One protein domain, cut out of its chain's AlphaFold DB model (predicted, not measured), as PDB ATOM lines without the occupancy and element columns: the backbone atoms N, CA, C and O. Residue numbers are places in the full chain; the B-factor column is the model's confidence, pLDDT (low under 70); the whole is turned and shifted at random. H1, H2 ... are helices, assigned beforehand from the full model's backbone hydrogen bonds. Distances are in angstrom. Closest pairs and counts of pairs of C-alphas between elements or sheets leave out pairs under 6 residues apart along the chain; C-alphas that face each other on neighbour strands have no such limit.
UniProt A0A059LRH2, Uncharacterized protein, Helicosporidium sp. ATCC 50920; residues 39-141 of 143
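Overview. This is residues 39 to 141 of the 143 residues of an uncharacterized protein of Helicosporidium sp. ATCC 50920 (UniProt A0A059LRH2). H1 and H2 make one end of an only just elongated body, H3 bridges in its middle from H2 to the longest helix, H4, and H4 runs from H1 past the last residues of H3 to the other end, where H5 folds back from near the last residue of H4, with residues 136 to 141 sticking out. The 103 printed residues hold five named helices, H1 to H5 in order, and no named strand: the class is all helix. The whole is compact, with a radius of gyration of the C-alphas of 14.0 A, and only just elongated, spanning 40 by 26 by 21 A.

Arrangement. Start with H1, residues 39 to 51: it is close to but not clearly touching H2, residues 57 to 63, with the closest C-alphas, Gly 48 and Met 60, 5.4 A apart. H2 touches residues 72 to 76 of H3, residues 72 to 83, about perpendicular at 82 degrees; the closest C-alphas, Trp 57 and Glu 72, are 5.6 A apart. Look next at H4, residues 98 to 115: it touches H3 at Met 83 and Tyr 105, the closest C-alphas, 4.7 A apart, and H1 at Tyr 46 and Arg 98, 5.7 A. H5, residues 130 to 139, is close to but not clearly touching H4, opposite ways at a steep tilt of 43 degrees; it is apart from H1, H2 and H3. In all five helices every O i to N i+4 pair is within hydrogen-bond range.

Along the chain. Find C-alpha 39 at (250.914, 153.895, 196.981), where H1 begins its 18.3 A. H2 runs 10.0 A, H3 16.3 A and H4 25.5 A, from C-alpha 98 at (238.271, 155.171, 200.146). H5 runs 14.4 A to C-alpha 139 at (219.614, 148.171, 192.582).

Size, cuts and confidence. The C-alphas farthest apart, Arg 69 and Ala 141, are 41.7 A apart, and the printed part has no cut. The links H3 to H4 and H4 to H5 are long; residues 136 to 141 stand free, and 138 to 141 have pLDDT under 70.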
ATOM      1  N   ASP A  39     251.891 153.536 195.958       92.94
ATOM      2  CA  ASP A  39     250.914 153.895 196.981       92.94
ATOM      3  C   ASP A  39     250.534 155.376 196.895       92.94
ATOM      4  O   ASP A  39     249.354 155.688 196.999       92.94
ATOM      5  N   ALA A  40     251.486 156.271 196.603       93.75
ATOM      6  CA  ALA A  40     251.226 157.706 196.474       93.75
ATOM      7  C   ALA A  40     250.210 158.018 195.364       93.75
ATOM      8  O   ALA A  40     249.264 158.771 195.587       93.75
ATOM      9  N   GLU A  41     250.351 157.400 194.187       95.31
ATOM     10  CA  GLU A  41     249.386 157.539 193.090       95.31
ATOM     11  C   GLU A  41     248.027 156.961 193.462       95.31
ATOM     12  O   GLU A  41     246.988 157.528 193.124       95.31
ATOM     13  N   ARG A  42     248.022 155.822 194.162       95.88
ATOM     14  CA  ARG A  42     246.784 155.193 194.613       95.88
ATOM     15  C   ARG A  42     246.049 156.085 195.616       95.88
ATOM     16  O   ARG A  42     244.848 156.273 195.453       95.88
ATOM     17  N   GLU A  43     246.746 156.658 196.599       96.94
ATOM     18  CA  GLU A  43     246.171 157.617 197.554       96.94
ATOM     19  C   GLU A  43     245.590 158.839 196.844       96.94
ATOM     20  O   GLU A  43     244.434 159.195 197.073       96.94
ATOM     21  N   ALA A  44     246.358 159.443 195.933       96.94
ATOM     22  CA  ALA A  44     245.898 160.600 195.176       96.94
ATOM     23  C   ALA A  44     244.669 160.269 194.313       96.94
ATOM     24  O   ALA A  44     243.770 161.094 194.177       96.94
ATOM     25  N   LEU A  45     244.587 159.053 193.762       97.12
ATOM     26  CA  LEU A  45     243.416 158.617 193.010       97.12
ATOM     27  C   LEU A  45     242.172 158.474 193.901       97.12
ATOM     28  O   LEU A  45     241.098 158.903 193.488       97.12
ATOM     29  N   TYR A  46     242.296 157.930 195.118       97.88
ATOM     30  CA  TYR A  46     241.174 157.910 196.068       97.88
ATOM     31  C   TYR A  46     240.705 159.329 196.407       97.88
ATOM     32  O   TYR A  46     239.511 159.605 196.316       97.88
ATOM     33  N   GLN A  47     241.635 160.233 196.727       97.31
ATOM     34  CA  GLN A  47     241.312 161.630 197.032       97.31
ATOM     35  C   GLN A  47     240.664 162.342 195.838       97.31
ATOM     36  O   GLN A  47     239.678 163.058 195.998       97.31
ATOM     37  N   GLY A  48     241.165 162.102 194.625       96.81
ATOM     38  CA  GLY A  48     240.590 162.652 193.403       96.81
ATOM     39  C   GLY A  48     239.163 162.168 193.158       96.81
ATOM     40  O   GLY A  48     238.281 162.980 192.874       96.81
ATOM     41  N   ILE A  49     238.907 160.866 193.319       97.12
ATOM     42  CA  ILE A  49     237.561 160.286 193.186       97.12
ATOM     43  C   ILE A  49     236.608 160.856 194.242       97.12
ATOM     44  O   ILE A  49     235.454 161.140 193.927       97.12
ATOM     45  N   GLU A  50     237.072 161.052 195.471       97.38
ATOM     46  CA  GLU A  50     236.271 161.634 196.548       97.38
ATOM     47  C   GLU A  50     235.925 163.107 196.277       97.38
ATOM     48  O   GLU A  50     234.767 163.510 196.403       97.38
ATOM     49  N   GLN A  51     236.904 163.902 195.838       96.94
ATOM     50  CA  GLN A  51     236.751 165.345 195.651       96.94
ATOM     51  C   GLN A  51     236.037 165.719 194.346       96.94
ATOM     52  O   GLN A  51     235.137 166.562 194.348       96.94
ATOM     53  N   TYR A  52     236.437 165.120 193.223       96.75
ATOM     54  CA  TYR A  52     235.965 165.503 191.890       96.75
ATOM     55  C   TYR A  52     234.942 164.517 191.328       96.75
ATOM     56  O   TYR A  52     233.962 164.935 190.701       96.75
ATOM     57  N   GLY A  53     235.101 163.232 191.640       95.44
ATOM     58  CA  GLY A  53     234.278 162.153 191.106       95.44
ATOM     59  C   GLY A  53     234.815 161.572 189.805       95.44
ATOM     60  O   GLY A  53     235.666 162.141 189.124       95.44
ATOM     61  N   ILE A  54     234.311 160.398 189.452       96.62
ATOM     62  CA  ILE A  54     234.720 159.674 188.249       96.62
ATOM     63  C   ILE A  54     234.364 160.484 186.994       96.62
ATOM     64  O   ILE A  54     233.230 160.921 186.820       96.62
ATOM     65  N   GLY A  55     235.332 160.651 186.090       93.44
ATOM     66  CA  GLY A  55     235.174 161.411 184.843       93.44
ATOM     67  C   GLY A  55     235.873 162.772 184.841       93.44
ATOM     68  O   GLY A  55     236.214 163.263 183.770       93.44
ATOM     69  N   ALA A  56     236.170 163.341 186.011       96.44
ATOM     70  CA  ALA A  56     236.881 164.615 186.151       96.44
ATOM     71  C   ALA A  56     238.415 164.434 186.124       96.44
ATOM     72  O   ALA A  56     239.143 164.897 187.000       96.44
ATOM     73  N   TRP A  57     238.921 163.701 185.129       96.31
ATOM     74  CA  TRP A  57     240.327 163.277 185.078       96.31
ATOM     75  C   TRP A  57     241.295 164.450 184.963       96.31
ATOM     76  O   TRP A  57     242.316 164.466 185.641       96.31
ATOM     77  N   ARG A  58     240.957 165.448 184.140       95.38
ATOM     78  CA  ARG A  58     241.790 166.640 183.916       95.38
ATOM     79  C   ARG A  58     242.013 167.422 185.202       95.38
ATOM     80  O   ARG A  58     243.143 167.812 185.479       95.38
ATOM     81  N   ASP A  59     240.960 167.582 185.996       96.06
ATOM     82  CA  ASP A  59     241.033 168.285 187.275       96.06
ATOM     83  C   ASP A  59     241.913 167.516 188.265       96.06
ATOM     84  O   ASP A  59     242.781 168.101 188.907       96.06
ATOM     85  N   MET A  60     241.776 166.186 188.322       95.88
ATOM     86  CA  MET A  60     242.639 165.351 189.162       95.88
ATOM     87  C   MET A  60     244.115 165.442 188.742       95.88
ATOM     88  O   MET A  60     244.991 165.594 189.589       95.88
ATOM     89  N   LEU A  61     244.408 165.380 187.442       95.44
ATOM     90  CA  LEU A  61     245.779 165.482 186.934       95.44
ATOM     91  C   LEU A  61     246.409 166.853 187.226       95.44
ATOM     92  O   LEU A  61     247.607 166.926 187.486       95.44
ATOM     93  N   ALA A  62     245.611 167.924 187.210       95.12
ATOM     94  CA  ALA A  62     246.074 169.275 187.520       95.12
ATOM     95  C   ALA A  62     246.324 169.497 189.021       95.12
ATOM     96  O   ALA A  62     247.191 170.288 189.391       95.12
ATOM     97  N   VAL A  63     245.560 168.824 189.884       95.62
ATOM     98  CA  VAL A  63     245.543 169.082 191.335       95.62
ATOM     99  C   VAL A  63     246.468 168.147 192.106       95.62
ATOM    100  O   VAL A  63     247.051 168.565 193.102       95.62
ATOM    101  N   PHE A  64     246.632 166.901 191.657       94.75
ATOM    102  CA  PHE A  64     247.434 165.894 192.352       94.75
ATOM    103  C   PHE A  64     248.787 165.692 191.653       94.75
ATOM    104  O   PHE A  64     248.847 165.026 190.615       94.75
ATOM    105  N   PRO A  65     249.909 166.164 192.237       92.94
ATOM    106  CA  PRO A  65     251.230 166.058 191.612       92.94
ATOM    107  C   PRO A  65     251.660 164.616 191.322       92.94
ATOM    108  O   PRO A  65     252.305 164.354 190.311       92.94
ATOM    109  N   ALA A  66     251.252 163.662 192.169       92.81
ATOM    110  CA  ALA A  66     251.522 162.236 191.967       92.81
ATOM    111  C   ALA A  66     250.882 161.688 190.677       92.81
ATOM    112  O   ALA A  66     251.385 160.732 190.085       92.81
ATOM    113  N   LEU A  67     249.783 162.302 190.224       93.75
ATOM    114  CA  LEU A  67     249.059 161.897 189.024       93.75
ATOM    115  C   LEU A  67     249.488 162.675 187.779       93.75
ATOM    116  O   LEU A  67     249.323 162.157 186.681       93.75
ATOM    117  N   ALA A  68     250.070 163.867 187.931       91.25
ATOM    118  CA  ALA A  68     250.349 164.815 186.846       91.25
ATOM    119  C   ALA A  68     251.174 164.246 185.674       91.25
ATOM    120  O   ALA A  68     251.104 164.747 184.556       91.25
ATOM    121  N   ARG A  69     251.955 163.190 185.919       90.94
ATOM    122  CA  ARG A  69     252.761 162.498 184.900       90.94
ATOM    123  C   ARG A  69     251.983 161.522 184.012       90.94
ATOM    124  O   ARG A  69     252.541 161.028 183.037       90.94
ATOM    125  N   TYR A  70     250.748 161.187 184.372       92.81
ATOM    126  CA  TYR A  70     249.912 160.242 183.636       92.81
ATOM    127  C   TYR A  70     248.928 160.974 182.727       92.81
ATOM    128  O   TYR A  70     248.538 162.109 182.987       92.81
ATOM    129  N   ASP A  71     248.488 160.299 181.670       94.62
ATOM    130  CA  ASP A  71     247.385 160.779 180.845       94.62
ATOM    131  C   ASP A  71     246.015 160.364 181.417       94.62
ATOM    132  O   ASP A  71     245.890 159.491 182.288       94.62
ATOM    133  N   GLU A  72     244.953 160.999 180.912       95.06
ATOM    134  CA  GLU A  72     243.575 160.721 181.337       95.06
ATOM    135  C   GLU A  72     243.188 159.253 181.127       95.06
ATOM    136  O   GLU A  72     242.479 158.661 181.943       95.06
ATOM    137  N   GLN A  73     243.668 158.642 180.041       94.81
ATOM    138  CA  GLN A  73     243.343 157.263 179.700       94.81
ATOM    139  C   GLN A  73     243.970 156.282 180.693       94.81
ATOM    140  O   GLN A  73     243.319 155.320 181.110       94.81
ATOM    141  N   THR A  74     245.206 156.522 181.115       94.50
ATOM    142  CA  THR A  74     245.893 155.747 182.146       94.50
ATOM    143  C   THR A  74     245.168 155.900 183.468       94.50
ATOM    144  O   THR A  74     244.866 154.892 184.110       94.50
ATOM    145  N   LEU A  75     244.804 157.129 183.845       95.88
ATOM    146  CA  LEU A  75     244.070 157.379 185.081       95.88
ATOM    147  C   LEU A  75     242.718 156.654 185.091       95.88
ATOM    148  O   LEU A  75     242.383 155.976 186.062       95.88
ATOM    149  N   ARG A  76     241.992 156.689 183.969       95.88
ATOM    150  CA  ARG A  76     240.741 155.948 183.773       95.88
ATOM    151  C   ARG A  76     240.932 154.442 183.949       95.88
ATOM    152  O   ARG A  76     240.134 153.807 184.635       95.88
ATOM    153  N   HIS A  77     241.977 153.854 183.363       94.56
ATOM    154  CA  HIS A  77     242.272 152.427 183.538       94.56
ATOM    155  C   HIS A  77     242.629 152.080 184.985       94.56
ATOM    156  O   HIS A  77     242.242 151.022 185.486       94.56
ATOM    157  N   LYS A  78     243.361 152.958 185.673       95.81
ATOM    158  CA  LYS A  78     243.714 152.769 187.082       95.81
ATOM    159  C   LYS A  78     242.482 152.857 187.973       95.81
ATOM    160  O   LYS A  78     242.305 151.970 188.800       95.81
ATOM    161  N   ALA A  79     241.591 153.817 187.736       96.50
ATOM    162  CA  ALA A  79     240.308 153.929 188.429       96.50
ATOM    163  C   ALA A  79     239.404 152.710 188.176       96.50
ATOM    164  O   ALA A  79     238.828 152.166 189.114       96.50
ATOM    165  N   ALA A  80     239.345 152.220 186.935       95.94
ATOM    166  CA  ALA A  80     238.600 151.015 186.570       95.94
ATOM    167  C   ALA A  80     239.065 149.796 187.384       95.94
ATOM    168  O   ALA A  80     238.254 149.089 187.983       95.94
ATOM    169  N   ARG A  81     240.385 149.596 187.490       95.44
ATOM    170  CA  ARG A  81     240.966 148.535 188.327       95.44
ATOM    171  C   ARG A  81     240.756 148.771 189.819       95.44
ATOM    172  O   ARG A  81     240.454 147.818 190.524       95.44
ATOM    173  N   LEU A  82     240.884 150.014 190.281       96.12
ATOM    174  CA  LEU A  82     240.677 150.388 191.681       96.12
ATOM    175  C   LEU A  82     239.257 150.047 192.148       96.12
ATOM    176  O   LEU A  82     239.076 149.516 193.234       96.12
ATOM    177  N   MET A  83     238.261 150.298 191.299       95.75
ATOM    178  CA  MET A  83     236.852 150.013 191.578       95.75
ATOM    179  C   MET A  83     236.435 148.587 191.195       95.75
ATOM    180  O   MET A  83     235.305 148.188 191.459       95.75
ATOM    181  N   GLY A  84     237.306 147.819 190.534       95.56
ATOM    182  CA  GLY A  84     237.000 146.463 190.084       95.56
ATOM    183  C   GLY A  84     235.957 146.421 188.966       95.56
ATOM    184  O   GLY A  84     235.206 145.456 188.878       95.56
ATOM    185  N   ALA A  85     235.885 147.446 188.116       94.12
ATOM    186  CA  ALA A  85     234.905 147.561 187.037       94.12
ATOM    187  C   ALA A  85     235.599 147.672 185.674       94.12
ATOM    188  O   ALA A  85     236.484 148.501 185.499       94.12
ATOM    189  N   GLN A  86     235.172 146.887 184.679       93.38
ATOM    190  CA  GLN A  86     235.710 146.992 183.315       93.38
ATOM    191  C   GLN A  86     235.402 148.356 182.674       93.38
ATOM    192  O   GLN A  86     236.233 148.918 181.961       93.38
ATOM    193  N   SER A  87     234.203 148.891 182.921       91.75
ATOM    194  CA  SER A  87     233.751 150.170 182.376       91.75
ATOM    195  C   SER A  87     233.266 151.099 183.480       91.75
ATOM    196  O   SER A  87     232.416 150.739 184.293       91.75
ATOM    197  N   LEU A  88     233.770 152.331 183.446       93.50
ATOM    198  CA  LEU A  88     233.374 153.409 184.349       93.50
ATOM    199  C   LEU A  88     232.180 154.234 183.844       93.50
ATOM    200  O   LEU A  88     231.788 155.187 184.504       93.50
ATOM    201  N   ALA A  89     231.584 153.894 182.693       91.62
ATOM    202  CA  ALA A  89     230.531 154.708 182.072       91.62
ATOM    203  C   ALA A  89     229.319 154.949 182.994       91.62
ATOM    204  O   ALA A  89     228.745 156.032 182.994       91.62
ATOM    205  N   ARG A  90     228.971 153.961 183.827       89.88
ATOM    206  CA  ARG A  90     227.878 154.052 184.813       89.88
ATOM    207  C   ARG A  90     228.226 154.847 186.075       89.88
ATOM    208  O   ARG A  90     227.354 155.095 186.893       89.88
ATOM    209  N   PHE A  91     229.502 155.173 186.255       93.44
ATOM    210  CA  PHE A  91     230.016 155.860 187.432       93.44
ATOM    211  C   PHE A  91     230.336 157.326 187.137       93.44
ATOM    212  O   PHE A  91     230.841 157.995 188.022       93.44
ATOM    213  N   ILE A  92     230.071 157.859 185.939       93.94
ATOM    214  CA  ILE A  92     230.378 159.267 185.629       93.94
ATOM    215  C   ILE A  92     229.678 160.191 186.639       93.94
ATOM    216  O   ILE A  92     228.470 160.100 186.842       93.94
ATOM    217  N   GLY A  93     230.454 161.060 187.289       93.00
ATOM    218  CA  GLY A  93     230.007 161.961 188.354       93.00
ATOM    219  C   GLY A  93     229.914 161.323 189.746       93.00
ATOM    220  O   GLY A  93     229.772 162.045 190.731       93.00
ATOM    221  N   TRP A  94     230.029 159.997 189.864       96.00
ATOM    222  CA  TRP A  94     230.003 159.305 191.150       96.00
ATOM    223  C   TRP A  94     231.241 159.640 191.984       96.00
ATOM    224  O   TRP A  94     232.366 159.660 191.474       96.00
ATOM    225  N   ARG A  95     231.019 159.863 193.281       96.19
ATOM    226  CA  ARG A  95     232.035 160.159 194.294       96.19
ATOM    227  C   ARG A  95     231.915 159.161 195.431       96.19
ATOM    228  O   ARG A  95     230.813 158.760 195.800       96.19
ATOM    229  N   GLY A  96     233.046 158.812 196.021       93.62
ATOM    230  CA  GLY A  96     233.082 157.955 197.194       93.62
ATOM    231  C   GLY A  96     234.407 158.094 197.914       93.62
ATOM    232  O   GLY A  96     235.444 158.263 197.276       93.62
ATOM    233  N   SER A  97     234.359 158.004 199.241       96.69
ATOM    234  CA  SER A  97     235.566 157.884 200.048       96.69
ATOM    235  C   SER A  97     236.262 156.554 199.757       96.69
ATOM    236  O   SER A  97     235.675 155.629 199.181       96.69
ATOM    237  N   ARG A  98     237.507 156.425 200.218       96.94
ATOM    238  CA  ARG A  98     238.271 155.171 200.146       96.94
ATOM    239  C   ARG A  98     237.455 153.948 200.570       96.94
ATOM    240  O   ARG A  98     237.400 152.973 199.831       96.94
ATOM    241  N   ALA A  99     236.784 154.021 201.719       96.62
ATOM    242  CA  ALA A  99     236.004 152.903 202.243       96.62
ATOM    243  C   ALA A  99     234.876 152.487 201.284       96.62
ATOM    244  O   ALA A  99     234.646 151.297 201.077       96.62
ATOM    245  N   THR A 100     234.206 153.454 200.655       95.12
ATOM    246  CA  THR A 100     233.145 153.185 199.679       95.12
ATOM    247  C   THR A 100     233.702 152.569 198.397       95.12
ATOM    248  O   THR A 100     233.109 151.635 197.861       95.12
ATOM    249  N   VAL A 101     234.850 153.054 197.913       96.06
ATOM    250  CA  VAL A 101     235.532 152.485 196.738       96.06
ATOM    251  C   VAL A 101     235.978 151.045 197.007       96.06
ATOM    252  O   VAL A 101     235.739 150.169 196.177       96.06
ATOM    253  N   ASP A 102     236.548 150.770 198.181       96.94
ATOM    254  CA  ASP A 102     237.009 149.432 198.569       96.94
ATOM    255  C   ASP A 102     235.841 148.458 198.784       96.94
ATOM    256  O   ASP A 102     235.906 147.283 198.396       96.94
ATOM    257  N   ALA A 103     234.736 148.946 199.355       95.19
ATOM    258  CA  ALA A 103     233.498 148.186 199.471       95.19
ATOM    259  C   ALA A 103     232.929 147.848 198.088       95.19
ATOM    260  O   ALA A 103     232.555 146.700 197.846       95.19
ATOM    261  N   LEU A 104     232.923 148.809 197.161       94.38
ATOM    262  CA  LEU A 104     232.473 148.599 195.787       94.38
ATOM    263  C   LEU A 104     233.352 147.580 195.051       94.38
ATOM    264  O   LEU A 104     232.827 146.665 194.419       94.38
ATOM    265  N   TYR A 105     234.676 147.681 195.183       96.12
ATOM    266  CA  TYR A 105     235.603 146.686 194.645       96.12
ATOM    267  C   TYR A 105     235.295 145.288 195.188       96.12
ATOM    268  O   TYR A 105     235.226 144.321 194.432       96.12
ATOM    269  N   SER A 106     235.071 145.180 196.499       96.69
ATOM    270  CA  SER A 106     234.759 143.909 197.156       96.69
ATOM    271  C   SER A 106     233.435 143.320 196.663       96.69
ATOM    272  O   SER A 106     233.368 142.121 196.392       96.69
ATOM    273  N   GLN A 107     232.411 144.156 196.468       94.38
ATOM    274  CA  GLN A 107     231.130 143.754 195.882       94.38
ATOM    275  C   GLN A 107     231.297 143.267 194.438       94.38
ATOM    276  O   GLN A 107     230.833 142.181 194.100       94.38
ATOM    277  N   HIS A 108     232.009 144.019 193.594       94.94
ATOM    278  CA  HIS A 108     232.281 143.618 192.214       94.94
ATOM    279  C   HIS A 108     233.097 142.329 192.130       94.94
ATOM    280  O   HIS A 108     232.836 141.488 191.271       94.94
ATOM    281  N   LYS A 109     234.066 142.153 193.034       96.19
ATOM    282  CA  LYS A 109     234.857 140.931 193.130       96.19
ATOM    283  C   LYS A 109     233.991 139.740 193.521       96.19
ATOM    284  O   LYS A 109     234.074 138.714 192.855       96.19
ATOM    285  N   ALA A 110     233.165 139.869 194.558       95.06
ATOM    286  CA  ALA A 110     232.266 138.801 194.988       95.06
ATOM    287  C   ALA A 110     231.311 138.398 193.858       95.06
ATOM    288  O   ALA A 110     231.262 137.228 193.484       95.06
ATOM    289  N   LEU A 111     230.660 139.385 193.236       93.25
ATOM    290  CA  LEU A 111     229.738 139.160 192.128       93.25
ATOM    291  C   LEU A 111     230.433 138.535 190.910       93.25
ATOM    292  O   LEU A 111     229.913 137.618 190.281       93.25
ATOM    293  N   GLY A 112     231.633 139.010 190.574       94.12
ATOM    294  CA  GLY A 112     232.412 138.475 189.463       94.12
ATOM    295  C   GLY A 112     232.885 137.049 189.704       94.12
ATOM    296  O   GLY A 112     232.928 136.265 188.766       94.12
ATOM    297  N   VAL A 113     233.237 136.695 190.939       94.69
ATOM    298  CA  VAL A 113     233.604 135.316 191.285       94.69
ATOM    299  C   VAL A 113     232.377 134.406 191.227       94.69
ATOM    300  O   VAL A 113     232.466 133.333 190.639       94.69
ATOM    301  N   GLU A 114     231.236 134.849 191.756       93.44
ATOM    302  CA  GLU A 114     229.973 134.099 191.729       93.44
ATOM    303  C   GLU A 114     229.502 133.809 190.296       93.44
ATOM    304  O   GLU A 114     229.105 132.688 189.986       93.44
ATOM    305  N   LEU A 115     229.598 134.797 189.403       92.44
ATOM    306  CA  LEU A 115     229.161 134.675 188.011       92.44
ATOM    307  C   LEU A 115     230.241 134.128 187.058       92.44
ATOM    308  O   LEU A 115     229.966 133.943 185.876       92.44
ATOM    309  N   GLY A 116     231.478 133.909 187.520       93.81
ATOM    310  CA  GLY A 116     232.605 133.535 186.646       93.81
ATOM    311  C   GLY A 116     233.088 134.661 185.712       93.81
ATOM    312  O   GLY A 116     233.728 134.413 184.689       93.81
ATOM    313  N   LEU A 117     232.796 135.914 186.064       94.94
ATOM    314  CA  LEU A 117     233.061 137.131 185.293       94.94
ATOM    315  C   LEU A 117     234.205 137.997 185.849       94.94
ATOM    316  O   LEU A 117     234.470 139.089 185.340       94.94
ATOM    317  N   TRP A 118     234.914 137.530 186.879       96.19
ATOM    318  CA  TRP A 118     236.092 138.211 187.412       96.19
ATOM    319  C   TRP A 118     237.338 137.921 186.568       96.19
ATOM    320  O   TRP A 118     237.882 136.816 186.602       96.19
ATOM    321  N   LYS A 119     237.827 138.915 185.817       93.69
ATOM    322  CA  LYS A 119     238.997 138.762 184.934       93.69
ATOM    323  C   LYS A 119     239.953 139.936 185.099       93.69
ATOM    324  O   LYS A 119     239.551 141.091 185.060       93.69
ATOM    325  N   GLY A 120     241.242 139.654 185.293       91.19
ATOM    326  CA  GLY A 120     242.286 140.692 185.325       91.19
ATOM    327  C   GLY A 120     242.140 141.752 186.430       91.19
ATOM    328  O   GLY A 120     242.719 142.837 186.298       91.19
ATOM    329  N   GLY A 121     241.391 141.442 187.496       92.56
ATOM    330  CA  GLY A 121     241.108 142.355 188.608       92.56
ATOM    331  C   GLY A 121     239.879 143.244 188.409       92.56
ATOM    332  O   GLY A 121     239.744 144.234 189.120       92.56
ATOM    333  N   VAL A 122     239.018 142.936 187.436       95.62
ATOM    334  CA  VAL A 122     237.776 143.672 187.186       95.62
ATOM    335  C   VAL A 122     236.610 142.729 186.903       95.62
ATOM    336  O   VAL A 122     236.785 141.614 186.406       95.62
ATOM    337  N   LEU A 123     235.407 143.212 187.197       94.12
ATOM    338  CA  LEU A 123     234.146 142.623 186.785       94.12
ATOM    339  C   LEU A 123     233.903 142.938 185.307       94.12
ATOM    340  O   LEU A 123     233.817 144.110 184.922       94.12
ATOM    341  N   VAL A 124     233.832 141.887 184.495       93.25
ATOM    342  CA  VAL A 124     233.656 141.952 183.039       93.25
ATOM    343  C   VAL A 124     232.227 141.583 182.663       93.25
ATOM    344  O   VAL A 124     231.590 140.778 183.333       93.25
ATOM    345  N   ASP A 125     231.733 142.157 181.575       89.12
ATOM    346  CA  ASP A 125     230.501 141.710 180.931       89.12
ATOM    347  C   ASP A 125     230.828 140.742 179.785       89.12
ATOM    348  O   ASP A 125     231.629 141.065 178.907       89.12
ATOM    349  N   ASP A 126     230.240 139.548 179.801       87.88
ATOM    350  CA  ASP A 126     230.392 138.541 178.745       87.88
ATOM    351  C   ASP A 126     229.290 138.616 177.674       87.88
ATOM    352  O   ASP A 126     229.285 137.811 176.743       87.88
ATOM    353  N   GLY A 127     228.353 139.562 177.793       85.31
ATOM    354  CA  GLY A 127     227.229 139.716 176.871       85.31
ATOM    355  C   GLY A 127     226.092 138.712 177.090       85.31
ATOM    356  O   GLY A 127     225.084 138.787 176.391       85.31
ATOM    357  N   SER A 128     226.189 137.814 178.079       86.31
ATOM    358  CA  SER A 128     225.114 136.869 178.435       86.31
ATOM    359  C   SER A 128     223.919 137.546 179.125       86.31
ATOM    360  O   SER A 128     222.853 136.948 179.293       86.31
ATOM    361  N   GLY A 129     224.097 138.791 179.581       84.44
ATOM    362  CA  GLY A 129     223.121 139.534 180.376       84.44
ATOM    363  C   GLY A 129     223.041 139.106 181.848       84.44
ATOM    364  O   GLY A 129     222.254 139.689 182.596       84.44
ATOM    365  N   ALA A 130     223.844 138.128 182.295       84.56
ATOM    366  CA  ALA A 130     223.891 137.689 183.693       84.56
ATOM    367  C   ALA A 130     224.311 138.825 184.641       84.56
ATOM    368  O   ALA A 130     223.667 139.045 185.670       84.56
ATOM    369  N   LEU A 131     225.321 139.607 184.243       84.88
ATOM    370  CA  LEU A 131     225.777 140.780 184.987       84.88
ATOM    371  C   LEU A 131     224.647 141.809 185.166       84.88
ATOM    372  O   LEU A 131     224.412 142.290 186.273       84.88
ATOM    373  N   GLN A 132     223.892 142.096 184.105       85.19
ATOM    374  CA  GLN A 132     222.847 143.128 184.118       85.19
ATOM    375  C   GLN A 132     221.683 142.728 185.014       85.19
ATOM    376  O   GLN A 132     221.164 143.559 185.756       85.19
ATOM    377  N   LYS A 133     221.311 141.444 184.993       85.44
ATOM    378  CA  LYS A 133     220.294 140.890 185.891       85.44
ATOM    379  C   LYS A 133     220.727 140.984 187.352       85.44
ATOM    380  O   LYS A 133     219.926 141.387 188.192       85.44
ATOM    381  N   ALA A 134     221.979 140.644 187.656       83.38
ATOM    382  CA  ALA A 134     222.484 140.710 189.021       83.38
ATOM    383  C   ALA A 134     222.557 142.154 189.538       83.38
ATOM    384  O   ALA A 134     222.109 142.435 190.646       83.38
ATOM    385  N   LEU A 135     223.016 143.089 188.705       82.00
ATOM    386  CA  LEU A 135     223.036 144.515 189.037       82.00
ATOM    387  C   LEU A 135     221.628 145.075 189.251       82.00
ATOM    388  O   LEU A 135     221.400 145.770 190.235       82.00
ATOM    389  N   ALA A 136     220.672 144.738 188.382       80.44
ATOM    390  CA  ALA A 136     219.279 145.154 188.538       80.44
ATOM    391  C   ALA A 136     218.666 144.618 189.843       80.44
ATOM    392  O   ALA A 136     217.944 145.340 190.525       80.44
ATOM    393  N   LYS A 137     219.000 143.383 190.232       76.25
ATOM    394  CA  LYS A 137     218.574 142.794 191.509       76.25
ATOM    395  C   LYS A 137     219.172 143.533 192.712       76.25
ATOM    396  O   LYS A 137     218.474 143.735 193.699       76.25
ATOM    397  N   CYS A 138     220.431 143.961 192.624       66.06
ATOM    398  CA  CYS A 138     221.083 144.752 193.670       66.06
ATOM    399  C   CYS A 138     220.553 146.195 193.748       66.06
ATOM    400  O   CYS A 138     220.453 146.736 194.844       66.06
ATOM    401  N   SER A 139     220.182 146.813 192.622       59.06
ATOM    402  CA  SER A 139     219.614 148.171 192.582       59.06
ATOM    403  C   SER A 139     218.113 148.225 192.901       59.06
ATOM    404  O   SER A 139     217.628 149.264 193.334       59.06
ATOM    405  N   GLY A 140     217.376 147.127 192.709       38.66
ATOM    406  CA  GLY A 140     215.932 147.029 192.968       38.66
ATOM    407  C   GLY A 140     215.542 146.660 194.405       38.66
ATOM    408  O   GLY A 140     214.357 146.577 194.698       38.66
ATOM    409  N   ALA A 141     216.505 146.435 195.303       34.34
ATOM    410  CA  ALA A 141     216.257 146.120 196.717       34.34
ATOM    411  C   ALA A 141     216.186 147.369 197.626       34.34
ATOM    412  O   ALA A 141     216.263 147.251 198.847       34.34
TER     413      ALA A 141